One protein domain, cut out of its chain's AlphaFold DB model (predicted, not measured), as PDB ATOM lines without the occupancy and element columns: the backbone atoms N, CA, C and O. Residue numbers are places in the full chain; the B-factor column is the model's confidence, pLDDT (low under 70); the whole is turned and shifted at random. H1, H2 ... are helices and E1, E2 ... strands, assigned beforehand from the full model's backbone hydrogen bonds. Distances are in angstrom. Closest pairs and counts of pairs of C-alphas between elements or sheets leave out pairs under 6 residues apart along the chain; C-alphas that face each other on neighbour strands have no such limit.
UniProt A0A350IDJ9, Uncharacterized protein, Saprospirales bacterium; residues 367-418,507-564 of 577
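Overview. This is residues 367 to 418 and 507 to 564 of the 577 residues of an uncharacterized protein of Saprospirales bacterium (UniProt A0A350IDJ9). Two sheets lie face to face as a sandwich, the twisted E3 E2 E5 E6 against the smaller E4 E1 E7, with loops of residues 390 to 400 and 517 to 531 towards one end and the short helix H1 at the other. The printed part has 110 residues, in the order E1 H1 E2 E3 E4 E5 E6 E7; it is mostly strand, though under half of the residues are in named elements. The larger sheet is antiparallel, the smaller mixed. The whole is compact, with a radius of gyration of the C-alphas of 13.6 A and spans of 38 by 32 by 21 A.

Arrangement. E1, residues 367 to 371, is antiparallel to E4, residues 511 to 516, with N 370 and O 512 2.8 A apart, and parallel to E7, residues 558 to 562, with N 369 and O 559 2.8 A apart. H1, residues 374 to 377, is on neither sheet and is too short for an O i to N i+4 pair. E2, residues 383 to 388, forms a hairpin with E3, residues 413 to 415, N 384 and O 414 being 2.9 A apart. E2 is also antiparallel to E5, residues 532 to 539, with N 385 and O 537 2.9 A apart. E5 and E6, residues 547 to 553, form a hairpin, with N 534 and O 551 2.8 A apart. The sheets' strands stand at 29 degrees; the closest C-alphas of E6 and E7, Ser 551 and Val 561, are 6.1 A apart.

Along the chain. E1 begins with C-alpha 367 at (-13.743, -25.610, 27.675). E2 is 17.2 A long, E4 15.8 A, E5 22.3 A and E6 19.3 A. E7 ends with C-alpha 562 at (-18.780, -26.826, 40.823).

Size, cuts and confidence. The C-alphas farthest apart, Asp 529 and Glu 542, are 39.2 A apart. Residues 419 to 506 are not printed; C-alphas 418 and 507 are 16.5 A apart. The links E2 to E3 and E4 to E5 are long. Residues 507 to 508 have pLDDT under 70.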
ATOM      1  N   GLY A 367     -12.782 -24.572  27.306       92.75
ATOM      2  CA  GLY A 367     -13.743 -25.610  27.675       92.75
ATOM      3  C   GLY A 367     -14.263 -25.382  29.095       92.75
ATOM      4  O   GLY A 367     -13.487 -25.321  30.047       92.75
ATOM      5  N   VAL A 368     -15.571 -25.251  29.275       94.31
ATOM      6  CA  VAL A 368     -16.179 -25.012  30.589       94.31
ATOM      7  C   VAL A 368     -16.982 -26.232  31.017       94.31
ATOM      8  O   VAL A 368     -17.919 -26.646  30.337       94.31
ATOM      9  N   ASN A 369     -16.623 -26.781  32.177       93.44
ATOM     10  CA  ASN A 369     -17.296 -27.903  32.821       93.44
ATOM     11  C   ASN A 369     -18.148 -27.385  33.985       93.44
ATOM     12  O   ASN A 369     -17.621 -26.817  34.940       93.44
ATOM     13  N   LEU A 370     -19.458 -27.583  33.925       94.62
ATOM     14  CA  LEU A 370     -20.383 -27.286  35.014       94.62
ATOM     15  C   LEU A 370     -20.604 -28.574  35.801       94.62
ATOM     16  O   LEU A 370     -21.236 -29.497  35.288       94.62
ATOM     17  N   ASP A 371     -20.057 -28.634  37.013       93.00
ATOM     18  CA  ASP A 371     -20.093 -29.827  37.860       93.00
ATOM     19  C   ASP A 371     -21.196 -29.706  38.899       93.00
ATOM     20  O   ASP A 371     -21.293 -28.720  39.630       93.00
ATOM     21  N   PHE A 372     -22.004 -30.749  38.993       92.75
ATOM     22  CA  PHE A 372     -23.172 -30.813  39.848       92.75
ATOM     23  C   PHE A 372     -23.037 -31.979  40.840       92.75
ATOM     24  O   PHE A 372     -22.284 -32.929  40.618       92.75
ATOM     25  N   ASN A 373     -23.764 -31.934  41.959       90.88
ATOM     26  CA  ASN A 373     -23.762 -33.016  42.948       90.88
ATOM     27  C   ASN A 373     -24.898 -34.032  42.725       90.88
ATOM     28  O   ASN A 373     -25.859 -33.783  42.008       90.88
ATOM     29  N   VAL A 374     -24.829 -35.181  43.400       88.38
ATOM     30  CA  VAL A 374     -25.833 -36.254  43.258       88.38
ATOM     31  C   VAL A 374     -27.266 -35.819  43.600       88.38
ATOM     32  O   VAL A 374     -28.214 -36.325  43.021       88.38
ATOM     33  N   ASN A 375     -27.454 -34.833  44.480       89.38
ATOM     34  CA  ASN A 375     -28.801 -34.390  44.851       89.38
ATOM     35  C   ASN A 375     -29.570 -33.805  43.663       89.38
ATOM     36  O   ASN A 375     -30.769 -34.031  43.553       89.38
ATOM     37  N   ILE A 376     -28.887 -33.053  42.792       89.44
ATOM     38  CA  ILE A 376     -29.514 -32.523  41.582       89.44
ATOM     39  C   ILE A 376     -29.550 -33.565  40.461       89.44
ATOM     40  O   ILE A 376     -30.459 -33.520  39.643       89.44
ATOM     41  N   LEU A 377     -28.630 -34.546  40.477       88.56
ATOM     42  CA  LEU A 377     -28.747 -35.745  39.642       88.56
ATOM     43  C   LEU A 377     -30.072 -36.455  39.918       88.56
ATOM     44  O   LEU A 377     -30.774 -36.802  38.987       88.56
ATOM     45  N   ASP A 378     -30.433 -36.655  41.185       87.25
ATOM     46  CA  ASP A 378     -31.647 -37.369  41.595       87.25
ATOM     47  C   ASP A 378     -32.953 -36.566  41.410       87.25
ATOM     48  O   ASP A 378     -34.031 -37.056  41.767       87.25
ATOM     49  N   ASP A 379     -32.886 -35.370  40.813       89.69
ATOM     50  CA  ASP A 379     -34.031 -34.523  40.470       89.69
ATOM     51  C   ASP A 379     -34.230 -34.481  38.936       89.69
ATOM     52  O   ASP A 379     -33.483 -33.795  38.230       89.69
ATOM     53  N   PRO A 380     -35.232 -35.198  38.386       90.06
ATOM     54  CA  PRO A 380     -35.363 -35.405  36.942       90.06
ATOM     55  C   PRO A 380     -35.755 -34.129  36.179       90.06
ATOM     56  O   PRO A 380     -35.549 -34.055  34.968       90.06
ATOM     57  N   ASN A 381     -36.300 -33.121  36.870       90.31
ATOM     58  CA  ASN A 381     -36.730 -31.843  36.295       90.31
ATOM     59  C   ASN A 381     -35.715 -30.715  36.543       90.31
ATOM     60  O   ASN A 381     -36.030 -29.537  36.358       90.31
ATOM     61  N   SER A 382     -34.501 -31.058  36.970       92.19
ATOM     62  CA  SER A 382     -33.472 -30.088  37.314       92.19
ATOM     63  C   SER A 382     -32.974 -29.256  36.127       92.19
ATOM     64  O   SER A 382     -32.840 -29.729  34.991       92.19
ATOM     65  N   LYS A 383     -32.669 -27.983  36.412       94.56
ATOM     66  CA  LYS A 383     -32.239 -26.975  35.436       94.56
ATOM     67  C   LYS A 383     -30.976 -26.252  35.871       94.56
ATOM     68  O   LYS A 383     -30.702 -26.101  37.063       94.56
ATOM     69  N   TYR A 384     -30.249 -25.732  34.890       96.38
ATOM     70  CA  TYR A 384     -29.080 -24.891  35.100       96.38
ATOM     71  C   TYR A 384     -29.127 -23.629  34.239       96.38
ATOM     72  O   TYR A 384     -29.719 -23.604  33.159       96.38
ATOM     73  N   PHE A 385     -28.468 -22.581  34.729       96.88
ATOM     74  CA  PHE A 385     -28.287 -21.308  34.042       96.88
ATOM     75  C   PHE A 385     -26.915 -20.744  34.395       96.88
ATOM     76  O   PHE A 385     -26.525 -20.755  35.563       96.88
ATOM     77  N   LEU A 386     -26.194 -20.213  33.415       97.75
ATOM     78  CA  LEU A 386     -24.932 -19.522  33.642       97.75
ATOM     79  C   LEU A 386     -25.070 -18.051  33.252       97.75
ATOM     80  O   LEU A 386     -25.400 -17.708  32.116       97.75
ATOM     81  N   PHE A 387     -24.787 -17.177  34.210       97.75
ATOM     82  CA  PHE A 387     -24.840 -15.731  34.031       97.75
ATOM     83  C   PHE A 387     -23.482 -15.112  34.301       97.75
ATOM     84  O   PHE A 387     -22.677 -15.667  35.045       97.75
ATOM     85  N   TYR A 388     -23.251 -13.919  33.770       97.44
ATOM     86  CA  TYR A 388     -22.105 -13.133  34.200       97.44
ATOM     87  C   TYR A 388     -22.350 -12.541  35.591       97.44
ATOM     88  O   TYR A 388     -23.335 -11.837  35.817       97.44
ATOM     89  N   THR A 389     -21.423 -12.784  36.517       96.31
ATOM     90  CA  THR A 389     -21.459 -12.205  37.869       96.31
ATOM     91  C   THR A 389     -21.377 -10.686  37.794       96.31
ATOM     92  O   THR A 389     -22.158  -9.990  38.437       96.31
ATOM     93  N   THR A 390     -20.472 -10.168  36.965       92.06
ATOM     94  CA  THR A 390     -20.284  -8.740  36.689       92.06
ATOM     95  C   THR A 390     -20.300  -8.533  35.176       92.06
ATOM     96  O   THR A 390     -19.594  -9.227  34.450       92.06
ATOM     97  N   ASN A 391     -21.134  -7.629  34.658       92.81
ATOM     98  CA  ASN A 391     -21.207  -7.291  33.230       92.81
ATOM     99  C   ASN A 391     -21.692  -5.846  33.069       92.81
ATOM    100  O   ASN A 391     -22.620  -5.443  33.773       92.81
ATOM    101  N   THR A 392     -21.115  -5.100  32.130       91.81
ATOM    102  CA  THR A 392     -21.546  -3.745  31.759       91.81
ATOM    103  C   THR A 392     -23.023  -3.705  31.355       91.81
ATOM    104  O   THR A 392     -23.746  -2.799  31.760       91.81
ATOM    105  N   GLY A 393     -23.492  -4.709  30.608       88.62
ATOM    106  CA  GLY A 393     -24.880  -4.821  30.148       88.62
ATOM    107  C   GLY A 393     -25.871  -5.281  31.219       88.62
ATOM    108  O   GLY A 393     -27.075  -5.155  31.021       88.62
ATOM    109  N   GLY A 394     -25.373  -5.766  32.361       92.69
ATOM    110  CA  GLY A 394     -26.179  -6.171  33.510       92.69
ATOM    111  C   GLY A 394     -25.601  -7.373  34.255       92.69
ATOM    112  O   GLY A 394     -25.432  -8.465  33.712       92.69
ATOM    113  N   ALA A 395     -25.301  -7.157  35.534       94.88
ATOM    114  CA  ALA A 395     -24.765  -8.163  36.445       94.88
ATOM    115  C   ALA A 395     -25.847  -9.137  36.933       94.88
ATOM    116  O   ALA A 395     -27.031  -8.788  36.981       94.88
ATOM    117  N   PHE A 396     -25.428 -10.328  37.368       95.62
ATOM    118  CA  PHE A 396     -26.305 -11.282  38.038       95.62
ATOM    119  C   PHE A 396     -27.037 -10.643  39.229       95.62
ATOM    120  O   PHE A 396     -26.432  -9.995  40.083       95.62
ATOM    121  N   GLY A 397     -28.356 -10.842  39.290       92.75
ATOM    122  CA  GLY A 397     -29.226 -10.252  40.312       92.75
ATOM    123  C   GLY A 397     -29.808  -8.886  39.935       92.75
ATOM    124  O   GLY A 397     -30.514  -8.285  40.742       92.75
ATOM    125  N   THR A 398     -29.551  -8.399  38.718       94.44
ATOM    126  CA  THR A 398     -30.196  -7.200  38.162       94.44
ATOM    127  C   THR A 398     -31.284  -7.572  37.152       94.44
ATOM    128  O   THR A 398     -31.279  -8.669  36.592       94.44
ATOM    129  N   ALA A 399     -32.208  -6.647  36.874       91.38
ATOM    130  CA  ALA A 399     -33.275  -6.857  35.887       91.38
ATOM    131  C   ALA A 399     -32.751  -7.122  34.459       91.38
ATOM    132  O   ALA A 399     -33.447  -7.747  33.668       91.38
ATOM    133  N   ASN A 400     -31.521  -6.693  34.157       92.62
ATOM    134  CA  ASN A 400     -30.877  -6.845  32.849       92.62
ATOM    135  C   ASN A 400     -29.753  -7.895  32.875       92.62
ATOM    136  O   ASN A 400     -28.778  -7.768  32.144       92.62
ATOM    137  N   THR A 401     -29.838  -8.899  33.759       94.75
ATOM    138  CA  THR A 401     -28.794  -9.930  33.896       94.75
ATOM    139  C   THR A 401     -28.456 -10.564  32.539       94.75
ATOM    140  O   THR A 401     -29.338 -11.072  31.849       94.75
ATOM    141  N   VAL A 402     -27.170 -10.576  32.183       96.56
ATOM    142  CA  VAL A 402     -26.682 -11.149  30.921       96.56
ATOM    143  C   VAL A 402     -26.319 -12.625  31.109       96.56
ATOM    144  O   VAL A 402     -25.521 -12.969  31.987       96.56
ATOM    145  N   ALA A 403     -26.892 -13.498  30.278       96.44
ATOM    146  CA  ALA A 403     -26.528 -14.913  30.212       96.44
ATOM    147  C   ALA A 403     -25.226 -15.112  29.428       96.44
ATOM    148  O   ALA A 403     -24.980 -14.409  28.449       96.44
ATOM    149  N   VAL A 404     -24.415 -16.080  29.849       97.38
ATOM    150  CA  VAL A 404     -23.220 -16.489  29.099       97.38
ATOM    151  C   VAL A 404     -23.666 -17.213  27.835       97.38
ATOM    152  O   VAL A 404     -24.554 -18.067  27.907       97.38
ATOM    153  N   THR A 405     -23.069 -16.889  26.690       96.69
ATOM    154  CA  THR A 405     -23.306 -17.613  25.438       96.69
ATOM    155  C   THR A 405     -22.224 -18.657  25.172       96.69
ATOM    156  O   THR A 405     -21.073 -18.526  25.597       96.69
ATOM    157  N   LYS A 406     -22.614 -19.746  24.504       94.19
ATOM    158  CA  LYS A 406     -21.678 -20.752  23.985       94.19
ATOM    159  C   LYS A 406     -20.995 -20.198  22.734       94.19
ATOM    160  O   LYS A 406     -21.587 -19.385  22.030       94.19
ATOM    161  N   ASP A 407     -19.810 -20.703  22.406       90.69
ATOM    162  CA  ASP A 407     -19.132 -20.408  21.135       90.69
ATOM    163  C   ASP A 407     -20.010 -20.779  19.923       90.69
ATOM    164  O   ASP A 407     -20.162 -19.988  19.001       90.69
ATOM    165  N   ALA A 408     -20.712 -21.917  19.998       87.69
ATOM    166  CA  ALA A 408     -21.699 -22.352  18.999       87.69
ATOM    167  C   ALA A 408     -23.004 -21.520  18.980       87.69
ATOM    168  O   ALA A 408     -23.934 -21.826  18.236       87.69
ATOM    169  N   GLY A 409     -23.108 -20.485  19.820       89.38
ATOM    170  CA  GLY A 409     -24.302 -19.665  19.982       89.38
ATOM    171  C   GLY A 409     -25.306 -20.206  21.005       89.38
ATOM    172  O   GLY A 409     -25.242 -21.341  21.486       89.38
ATOM    173  N   GLY A 410     -26.259 -19.344  21.366       93.94
ATOM    174  CA  GLY A 410     -27.266 -19.622  22.389       93.94
ATOM    175  C   GLY A 410     -26.737 -19.493  23.820       93.94
ATOM    176  O   GLY A 410     -25.542 -19.591  24.096       93.94
ATOM    177  N   SER A 411     -27.651 -19.242  24.755       95.88
ATOM    178  CA  SER A 411     -27.307 -19.107  26.170       95.88
ATOM    179  C   SER A 411     -26.956 -20.457  26.800       95.88
ATOM    180  O   SER A 411     -27.508 -21.504  26.456       95.88
ATOM    181  N   VAL A 412     -26.059 -20.429  27.779       96.38
ATOM    182  CA  VAL A 412     -25.706 -21.573  28.620       96.38
ATOM    183  C   VAL A 412     -26.793 -21.744  29.683       96.38
ATOM    184  O   VAL A 412     -26.685 -21.278  30.816       96.38
ATOM    185  N   ALA A 413     -27.891 -22.371  29.277       95.75
ATOM    186  CA  ALA A 413     -29.011 -22.719  30.136       95.75
ATOM    187  C   ALA A 413     -29.739 -23.949  29.585       95.75
ATOM    188  O   ALA A 413     -29.704 -24.205  28.379       95.75
ATOM    189  N   GLY A 414     -30.423 -24.688  30.454       94.56
ATOM    190  CA  GLY A 414     -31.244 -25.820  30.038       94.56
ATOM    191  C   GLY A 414     -31.538 -26.802  31.162       94.56
ATOM    192  O   GLY A 414     -31.293 -26.523  32.336       94.56
ATOM    193  N   ASP A 415     -32.062 -27.960  30.777       92.75
ATOM    194  CA  ASP A 415     -32.230 -29.095  31.680       92.75
ATOM    195  C   ASP A 415     -30.888 -29.814  31.868       92.75
ATOM    196  O   ASP A 415     -30.084 -29.894  30.938       92.75
ATOM    197  N   ILE A 416     -30.643 -30.370  33.054       92.19
ATOM    198  CA  ILE A 416     -29.410 -31.133  33.329       92.19
ATOM    199  C   ILE A 416     -29.427 -32.500  32.625       92.19
ATOM    200  O   ILE A 416     -28.372 -33.026  32.263       92.19
ATOM    201  N   HIS A 417     -30.624 -33.046  32.399       91.06
ATOM    202  CA  HIS A 417     -30.868 -34.342  31.770       91.06
ATOM    203  C   HIS A 417     -31.432 -34.171  30.356       91.06
ATOM    204  O   HIS A 417     -32.586 -33.755  30.192       91.06
ATOM    205  N   THR A 418     -30.632 -34.501  29.342       86.44
ATOM    206  CA  THR A 418     -30.991 -34.288  27.927       86.44
ATOM    207  C   THR A 418     -30.644 -35.447  26.993       86.44
ATOM    208  O   THR A 418     -31.151 -35.480  25.876       86.44
ATOM    209  N   GLY A 507     -19.992 -41.743  35.945       63.34
ATOM    210  CA  GLY A 507     -19.798 -41.812  37.402       63.34
ATOM    211  C   GLY A 507     -20.999 -41.285  38.216       63.34
ATOM    212  O   GLY A 507     -22.147 -41.486  37.839       63.34
ATOM    213  N   SER A 508     -20.765 -40.648  39.374       66.06
ATOM    214  CA  SER A 508     -21.835 -40.123  40.266       66.06
ATOM    215  C   SER A 508     -21.972 -38.591  40.264       66.06
ATOM    216  O   SER A 508     -22.723 -38.039  41.068       66.06
ATOM    217  N   THR A 509     -21.231 -37.895  39.402       77.62
ATOM    218  CA  THR A 509     -21.208 -36.426  39.318       77.62
ATOM    219  C   THR A 509     -21.749 -35.968  37.966       77.62
ATOM    220  O   THR A 509     -21.034 -36.119  36.969       77.62
ATOM    221  N   PRO A 510     -22.972 -35.407  37.901       86.62
ATOM    222  CA  PRO A 510     -23.459 -34.804  36.670       86.62
ATOM    223  C   PRO A 510     -22.547 -33.688  36.188       86.62
ATOM    224  O   PRO A 510     -22.085 -32.869  36.986       86.62
ATOM    225  N   ARG A 511     -22.325 -33.639  34.872       90.75
ATOM    226  CA  ARG A 511     -21.528 -32.598  34.224       90.75
ATOM    227  C   ARG A 511     -22.204 -32.104  32.957       90.75
ATOM    228  O   ARG A 511     -22.657 -32.896  32.139       90.75
ATOM    229  N   VAL A 512     -22.218 -30.792  32.770       91.69
ATOM    230  CA  VAL A 512     -22.543 -30.171  31.479       91.69
ATOM    231  C   VAL A 512     -21.294 -29.486  30.946       91.69
ATOM    232  O   VAL A 512     -20.642 -28.750  31.683       91.69
ATOM    233  N   THR A 513     -20.962 -29.712  29.677       91.25
ATOM    234  CA  THR A 513     -19.790 -29.117  29.024       91.25
ATOM    235  C   THR A 513     -20.204 -28.189  27.888       91.25
ATOM    236  O   THR A 513     -21.205 -28.414  27.205       91.25
ATOM    237  N   PHE A 514     -19.456 -27.104  27.704       92.56
ATOM    238  CA  PHE A 514     -19.581 -26.224  26.542       92.56
ATOM    239  C   PHE A 514     -18.265 -25.487  26.278       92.56
ATOM    240  O   PHE A 514     -17.417 -25.382  27.163       92.56
ATOM    241  N   THR A 515     -18.119 -24.931  25.079       93.25
ATOM    242  CA  THR A 515     -16.964 -24.106  24.705       93.25
ATOM    243  C   THR A 515     -17.317 -22.626  24.794       93.25
ATOM    244  O   THR A 515     -18.378 -22.206  24.329       93.25
ATOM    245  N   TYR A 516     -16.432 -21.832  25.388       94.75
ATOM    246  CA  TYR A 516     -16.545 -20.383  25.532       94.75
ATOM    247  C   TYR A 516     -15.514 -19.664  24.651       94.75
ATOM    248  O   TYR A 516     -14.323 -19.970  24.721       94.75
ATOM    249  N   ASN A 517     -15.949 -18.682  23.856       93.81
ATOM    250  CA  ASN A 517     -15.067 -17.866  23.016       93.81
ATOM    251  C   ASN A 517     -14.346 -16.791  23.847       93.81
ATOM    252  O   ASN A 517     -14.784 -15.647  23.911       93.81
ATOM    253  N   TYR A 518     -13.250 -17.135  24.515       94.94
ATOM    254  CA  TYR A 518     -12.576 -16.199  25.419       94.94
ATOM    255  C   TYR A 518     -12.011 -14.972  24.694       94.94
ATOM    256  O   TYR A 518     -12.166 -13.846  25.170       94.94
ATOM    257  N   ALA A 519     -11.396 -15.179  23.529       93.31
ATOM    258  CA  ALA A 519     -10.775 -14.106  22.758       93.31
ATOM    259  C   ALA A 519     -11.782 -13.173  22.063       93.31
ATOM    260  O   ALA A 519     -11.444 -12.020  21.806       93.31
ATOM    261  N   GLY A 520     -12.997 -13.645  21.760       91.75
ATOM    262  CA  GLY A 520     -13.985 -12.909  20.960       91.75
ATOM    263  C   GLY A 520     -15.312 -12.583  21.652       91.75
ATOM    264  O   GLY A 520     -16.106 -11.829  21.089       91.75
ATOM    265  N   ASN A 521     -15.599 -13.119  22.844       93.81
ATOM    266  CA  ASN A 521     -16.895 -12.897  23.491       93.81
ATOM    267  C   ASN A 521     -17.065 -11.442  23.964       93.81
ATOM    268  O   ASN A 521     -16.255 -10.905  24.721       93.81
ATOM    269  N   VAL A 522     -18.176 -10.836  23.545       94.94
ATOM    270  CA  VAL A 522     -18.574  -9.456  23.867       94.94
ATOM    271  C   VAL A 522     -19.985  -9.386  24.469       94.94
ATOM    272  O   VAL A 522     -20.658  -8.356  24.381       94.94
ATOM    273  N   ASP A 523     -20.469 -10.471  25.080       94.38
ATOM    274  CA  ASP A 523     -21.841 -10.589  25.592       94.38
ATOM    275  C   ASP A 523     -22.212  -9.428  26.522       94.38
ATOM    276  O   ASP A 523     -21.606  -9.232  27.574       94.38
ATOM    277  N   GLY A 524     -23.244  -8.653  26.198       90.81
ATOM    278  CA  GLY A 524     -23.646  -7.523  27.044       90.81
ATOM    279  C   GLY A 524     -22.599  -6.404  27.140       90.81
ATOM    280  O   GLY A 524     -22.646  -5.608  28.073       90.81
ATOM    281  N   GLY A 525     -21.660  -6.313  26.194       92.19
ATOM    282  CA  GLY A 525     -20.676  -5.231  26.131       92.19
ATOM    283  C   GLY A 525     -19.470  -5.417  27.054       92.19
ATOM    284  O   GLY A 525     -18.863  -4.425  27.469       92.19
ATOM    285  N   ARG A 526     -19.121  -6.663  27.403       93.50
ATOM    286  CA  ARG A 526     -17.802  -6.960  27.995       93.50
ATOM    287  C   ARG A 526     -16.700  -6.748  26.961       93.50
ATOM    288  O   ARG A 526     -16.923  -6.875  25.761       93.50
ATOM    289  N   THR A 527     -15.500  -6.476  27.459       94.44
ATOM    290  CA  THR A 527     -14.280  -6.465  26.651       94.44
ATOM    291  C   THR A 527     -13.816  -7.901  26.413       94.44
ATOM    292  O   THR A 527     -13.635  -8.648  27.376       94.44
ATOM    293  N   ALA A 528     -13.608  -8.280  25.154       94.00
ATOM    294  CA  ALA A 528     -13.087  -9.598  24.795       94.00
ATOM    295  C   ALA A 528     -11.635  -9.805  25.288       94.00
ATOM    296  O   ALA A 528     -10.956  -8.834  25.623       94.00
ATOM    297  N   ASP A 529     -11.173 -11.060  25.363       94.06
ATOM    298  CA  ASP A 529      -9.855 -11.466  25.898       94.06
ATOM    299  C   ASP A 529      -9.579 -10.959  27.330       94.06
ATOM    300  O   ASP A 529      -8.453 -10.637  27.710       94.06
ATOM    301  N   THR A 530     -10.628 -10.881  28.158       95.31
ATOM    302  CA  THR A 530     -10.523 -10.545  29.586       95.31
ATOM    303  C   THR A 530     -11.232 -11.578  30.460       95.31
ATOM    304  O   THR A 530     -12.079 -12.343  29.998       95.31
ATOM    305  N   VAL A 531     -10.865 -11.637  31.746       96.12
ATOM    306  CA  VAL A 531     -11.466 -12.576  32.707       96.12
ATOM    307  C   VAL A 531     -12.978 -12.360  32.788       96.12
ATOM    308  O   VAL A 531     -13.455 -11.246  33.013       96.12
ATOM    309  N   ALA A 532     -13.737 -13.444  32.632       96.31
ATOM    310  CA  ALA A 532     -15.188 -13.424  32.720       96.31
ATOM    311  C   ALA A 532     -15.653 -14.058  34.033       96.31
ATOM    312  O   ALA A 532     -15.665 -15.278  34.179       96.31
ATOM    313  N   ASP A 533     -16.068 -13.225  34.986       96.69
ATOM    314  CA  ASP A 533     -16.690 -13.706  36.218       96.69
ATOM    315  C   ASP A 533     -18.105 -14.207  35.931       96.69
ATOM    316  O   ASP A 533     -18.943 -13.476  35.391       96.69
ATOM    317  N   VAL A 534     -18.388 -15.444  36.331       97.44
ATOM    318  CA  VAL A 534     -19.645 -16.147  36.065       97.44
ATOM    319  C   VAL A 534     -20.271 -16.685  37.345       97.44
ATOM    320  O   VAL A 534     -19.585 -17.044  38.302       97.44
ATOM    321  N   THR A 535     -21.598 -16.727  37.375       97.69
ATOM    322  CA  THR A 535     -22.392 -17.352  38.429       97.69
ATOM    323  C   THR A 535     -23.213 -18.466  37.799       97.69
ATOM    324  O   THR A 535     -24.114 -18.206  36.998       97.69
ATOM    325  N   LEU A 536     -22.897 -19.706  38.169       97.56
ATOM    326  CA  LEU A 536     -23.710 -20.875  37.863       97.56
ATOM    327  C   LEU A 536     -24.872 -20.922  38.846       97.56
ATOM    328  O   LEU A 536     -24.670 -20.872  40.059       97.56
ATOM    329  N   VAL A 537     -26.076 -21.039  38.315       96.88
ATOM    330  CA  VAL A 537     -27.308 -21.270  39.055       96.88
ATOM    331  C   VAL A 537     -27.816 -22.655  38.702       96.88
ATOM    332  O   VAL A 537     -27.965 -22.984  37.528       96.88
ATOM    333  N   ALA A 538     -28.105 -23.444  39.726       95.69
ATOM    334  CA  ALA A 538     -28.648 -24.783  39.601       95.69
ATOM    335  C   ALA A 538     -29.920 -24.879  40.440       95.69
ATOM    336  O   ALA A 538     -29.928 -24.488  41.610       95.69
ATOM    337  N   LEU A 539     -30.994 -25.379  39.841       92.88
ATOM    338  CA  LEU A 539     -32.320 -25.424  40.438       92.88
ATOM    339  C   LEU A 539     -32.893 -26.830  40.277       92.88
ATOM    340  O   LEU A 539     -33.116 -27.271  39.149       92.88
ATOM    341  N   GLY A 540     -33.144 -27.516  41.391       90.31
ATOM    342  CA  GLY A 540     -34.077 -28.639  41.395       90.31
ATOM    343  C   GLY A 540     -35.512 -28.129  41.443       90.31
ATOM    344  O   GLY A 540     -35.773 -27.029  41.935       90.31
ATOM    345  N   LEU A 541     -36.427 -28.903  40.869       86.75
ATOM    346  CA  LEU A 541     -37.855 -28.572  40.831       86.75
ATOM    347  C   LEU A 541     -38.698 -29.538  41.671       86.75
ATOM    348  O   LEU A 541     -39.917 -29.373  41.726       86.75
ATOM    349  N   GLU A 542     -38.072 -30.542  42.291       81.06
ATOM    350  CA  GLU A 542     -38.755 -31.544  43.116       81.06
ATOM    351  C   GLU A 542     -38.009 -31.883  44.403       81.06
ATOM    352  O   GLU A 542     -38.630 -32.033  45.452       81.06
ATOM    353  N   LYS A 543     -36.686 -32.057  44.324       83.38
ATOM    354  CA  LYS A 543     -35.876 -32.576  45.433       83.38
ATOM    355  C   LYS A 543     -34.684 -31.712  45.771       83.38
ATOM    356  O   LYS A 543     -34.313 -31.652  46.938       83.38
ATOM    357  N   ALA A 544     -34.017 -31.109  44.792       88.38
ATOM    358  CA  ALA A 544     -32.820 -30.317  45.058       88.38
ATOM    359  C   ALA A 544     -33.179 -28.837  45.247       88.38
ATOM    360  O   ALA A 544     -33.891 -28.251  44.442       88.38
ATOM    361  N   GLN A 545     -32.634 -28.194  46.279       91.06
ATOM    362  CA  GLN A 545     -32.836 -26.758  46.478       91.06
ATOM    363  C   GLN A 545     -32.125 -25.943  45.399       91.06
ATOM    364  O   GLN A 545     -31.138 -26.384  44.808       91.06
ATOM    365  N   TYR A 546     -32.560 -24.697  45.224       93.12
ATOM    366  CA  TYR A 546     -31.778 -23.680  44.530       93.12
ATOM    367  C   TYR A 546     -30.373 -23.550  45.145       93.12
ATOM    368  O   TYR A 546     -30.225 -23.337  46.351       93.12
ATOM    369  N   ALA A 547     -29.340 -23.599  44.307       94.94
ATOM    370  CA  ALA A 547     -27.971 -23.279  44.687       94.94
ATOM    371  C   ALA A 547     -27.288 -22.445  43.606       94.94
ATOM    372  O   ALA A 547     -27.678 -22.438  42.436       94.94
ATOM    373  N   LYS A 548     -26.245 -21.724  44.013       95.44
ATOM    374  CA  LYS A 548     -25.404 -20.962  43.096       95.44
ATOM    375  C   LYS A 548     -23.938 -21.062  43.478       95.44
ATOM    376  O   LYS A 548     -23.618 -21.160  44.663       95.44
ATOM    377  N   ALA A 549     -23.069 -20.963  42.484       96.69
ATOM    378  CA  ALA A 549     -21.626 -20.916  42.656       96.69
ATOM    379  C   ALA A 549     -21.032 -19.835  41.752       96.69
ATOM    380  O   ALA A 549     -21.409 -19.721  40.588       96.69
ATOM    381  N   ALA A 550     -20.117 -19.035  42.297       95.81
ATOM    382  CA  ALA A 550     -19.355 -18.063  41.522       95.81
ATOM    383  C   ALA A 550     -18.017 -18.676  41.095       95.81
ATOM    384  O   ALA A 550     -17.393 -19.403  41.867       95.81
ATOM    385  N   SER A 551     -17.580 -18.365  39.880       96.75
ATOM    386  CA  SER A 551     -16.273 -18.731  39.339       96.75
ATOM    387  C   SER A 551     -15.825 -17.677  38.324       96.75
ATOM    388  O   SER A 551     -16.561 -16.733  38.034       96.75
ATOM    389  N   SER A 552     -14.632 -17.845  37.769       96.50
ATOM    390  CA  SER A 552     -14.089 -16.975  36.732       96.50
ATOM    391  C   SER A 552     -13.555 -17.827  35.592       96.50
ATOM    392  O   SER A 552     -12.734 -18.720  35.800       96.50
ATOM    393  N   ILE A 553     -14.006 -17.538  34.375       96.56
ATOM    394  CA  ILE A 553     -13.408 -18.085  33.165       96.56
ATOM    395  C   ILE A 553     -12.150 -17.258  32.894       96.56
ATOM    396  O   ILE A 553     -12.224 -16.051  32.650       96.56
ATOM    397  N   THR A 554     -10.992 -17.900  33.000       95.56
ATOM    398  CA  THR A 554      -9.673 -17.318  32.733       95.56
ATOM    399  C   THR A 554      -9.078 -17.940  31.470       95.56
ATOM    400  O   THR A 554      -9.622 -18.902  30.928       95.56
ATOM    401  N   LYS A 555      -7.965 -17.386  30.978       94.44
ATOM    402  CA  LYS A 555      -7.279 -17.862  29.770       94.44
ATOM    403  C   LYS A 555      -6.533 -19.181  30.031       94.44
ATOM    404  O   LYS A 555      -5.319 -19.193  30.212       94.44
ATOM    405  N   VAL A 556      -7.282 -20.278  30.117       92.50
ATOM    406  CA  VAL A 556      -6.805 -21.658  30.317       92.50
ATOM    407  C   VAL A 556      -7.623 -22.621  29.451       92.50
ATOM    408  O   VAL A 556      -8.764 -22.323  29.130       92.50
ATOM    409  N   ASN A 557      -7.085 -23.792  29.096       89.25
ATOM    410  CA  ASN A 557      -7.790 -24.730  28.202       89.25
ATOM    411  C   ASN A 557      -9.114 -25.249  28.779       89.25
ATOM    412  O   ASN A 557     -10.053 -25.509  28.027       89.25
ATOM    413  N   SER A 558      -9.214 -25.381  30.107       92.00
ATOM    414  CA  SER A 558     -10.486 -25.713  30.744       92.00
ATOM    415  C   SER A 558     -10.680 -25.085  32.120       92.00
ATOM    416  O   SER A 558      -9.725 -24.883  32.872       92.00
ATOM    417  N   VAL A 559     -11.940 -24.805  32.449       94.69
ATOM    418  CA  VAL A 559     -12.389 -24.325  33.762       94.69
ATOM    419  C   VAL A 559     -13.528 -25.205  34.250       94.69
ATOM    420  O   VAL A 559     -14.460 -25.499  33.504       94.69
ATOM    421  N   THR A 560     -13.487 -25.579  35.525       94.81
ATOM    422  CA  THR A 560     -14.580 -26.297  36.186       94.81
ATOM    423  C   THR A 560     -15.305 -25.376  37.162       94.81
ATOM    424  O   THR A 560     -14.675 -24.706  37.982       94.81
ATOM    425  N   VAL A 561     -16.636 -25.355  37.092       95.56
ATOM    426  CA  VAL A 561     -17.525 -24.582  37.964       95.56
ATOM    427  C   VAL A 561     -18.398 -25.556  38.762       95.56
ATOM    428  O   VAL A 561     -19.420 -26.010  38.250       95.56
ATOM    429  N   PRO A 562     -18.006 -25.910  39.999       94.19
ATOM    430  CA  PRO A 562     -18.780 -26.826  40.823       94.19
ATOM    431  C   PRO A 562     -19.919 -26.103  41.548       94.19
ATOM    432  O   PRO A 562     -19.726 -25.033  42.126       94.19
ATOM    433  N   VAL A 563     -21.093 -26.728  41.600       94.06
ATOM    434  CA  VAL A 563     -22.229 -26.310  42.425       94.06
ATOM    435  C   VAL A 563     -22.763 -27.499  43.221       94.06
ATOM    436  O   VAL A 563     -22.837 -28.627  42.737       94.06
ATOM    437  N   SER A 564     -23.103 -27.249  44.484       92.38
ATOM    438  CA  SER A 564     -23.639 -28.268  45.384       92.38
ATOM    439  C   SER A 564     -25.012 -27.842  45.872       92.38
ATOM    440  O   SER A 564     -25.144 -26.864  46.610       92.38
TER     441      SER A 564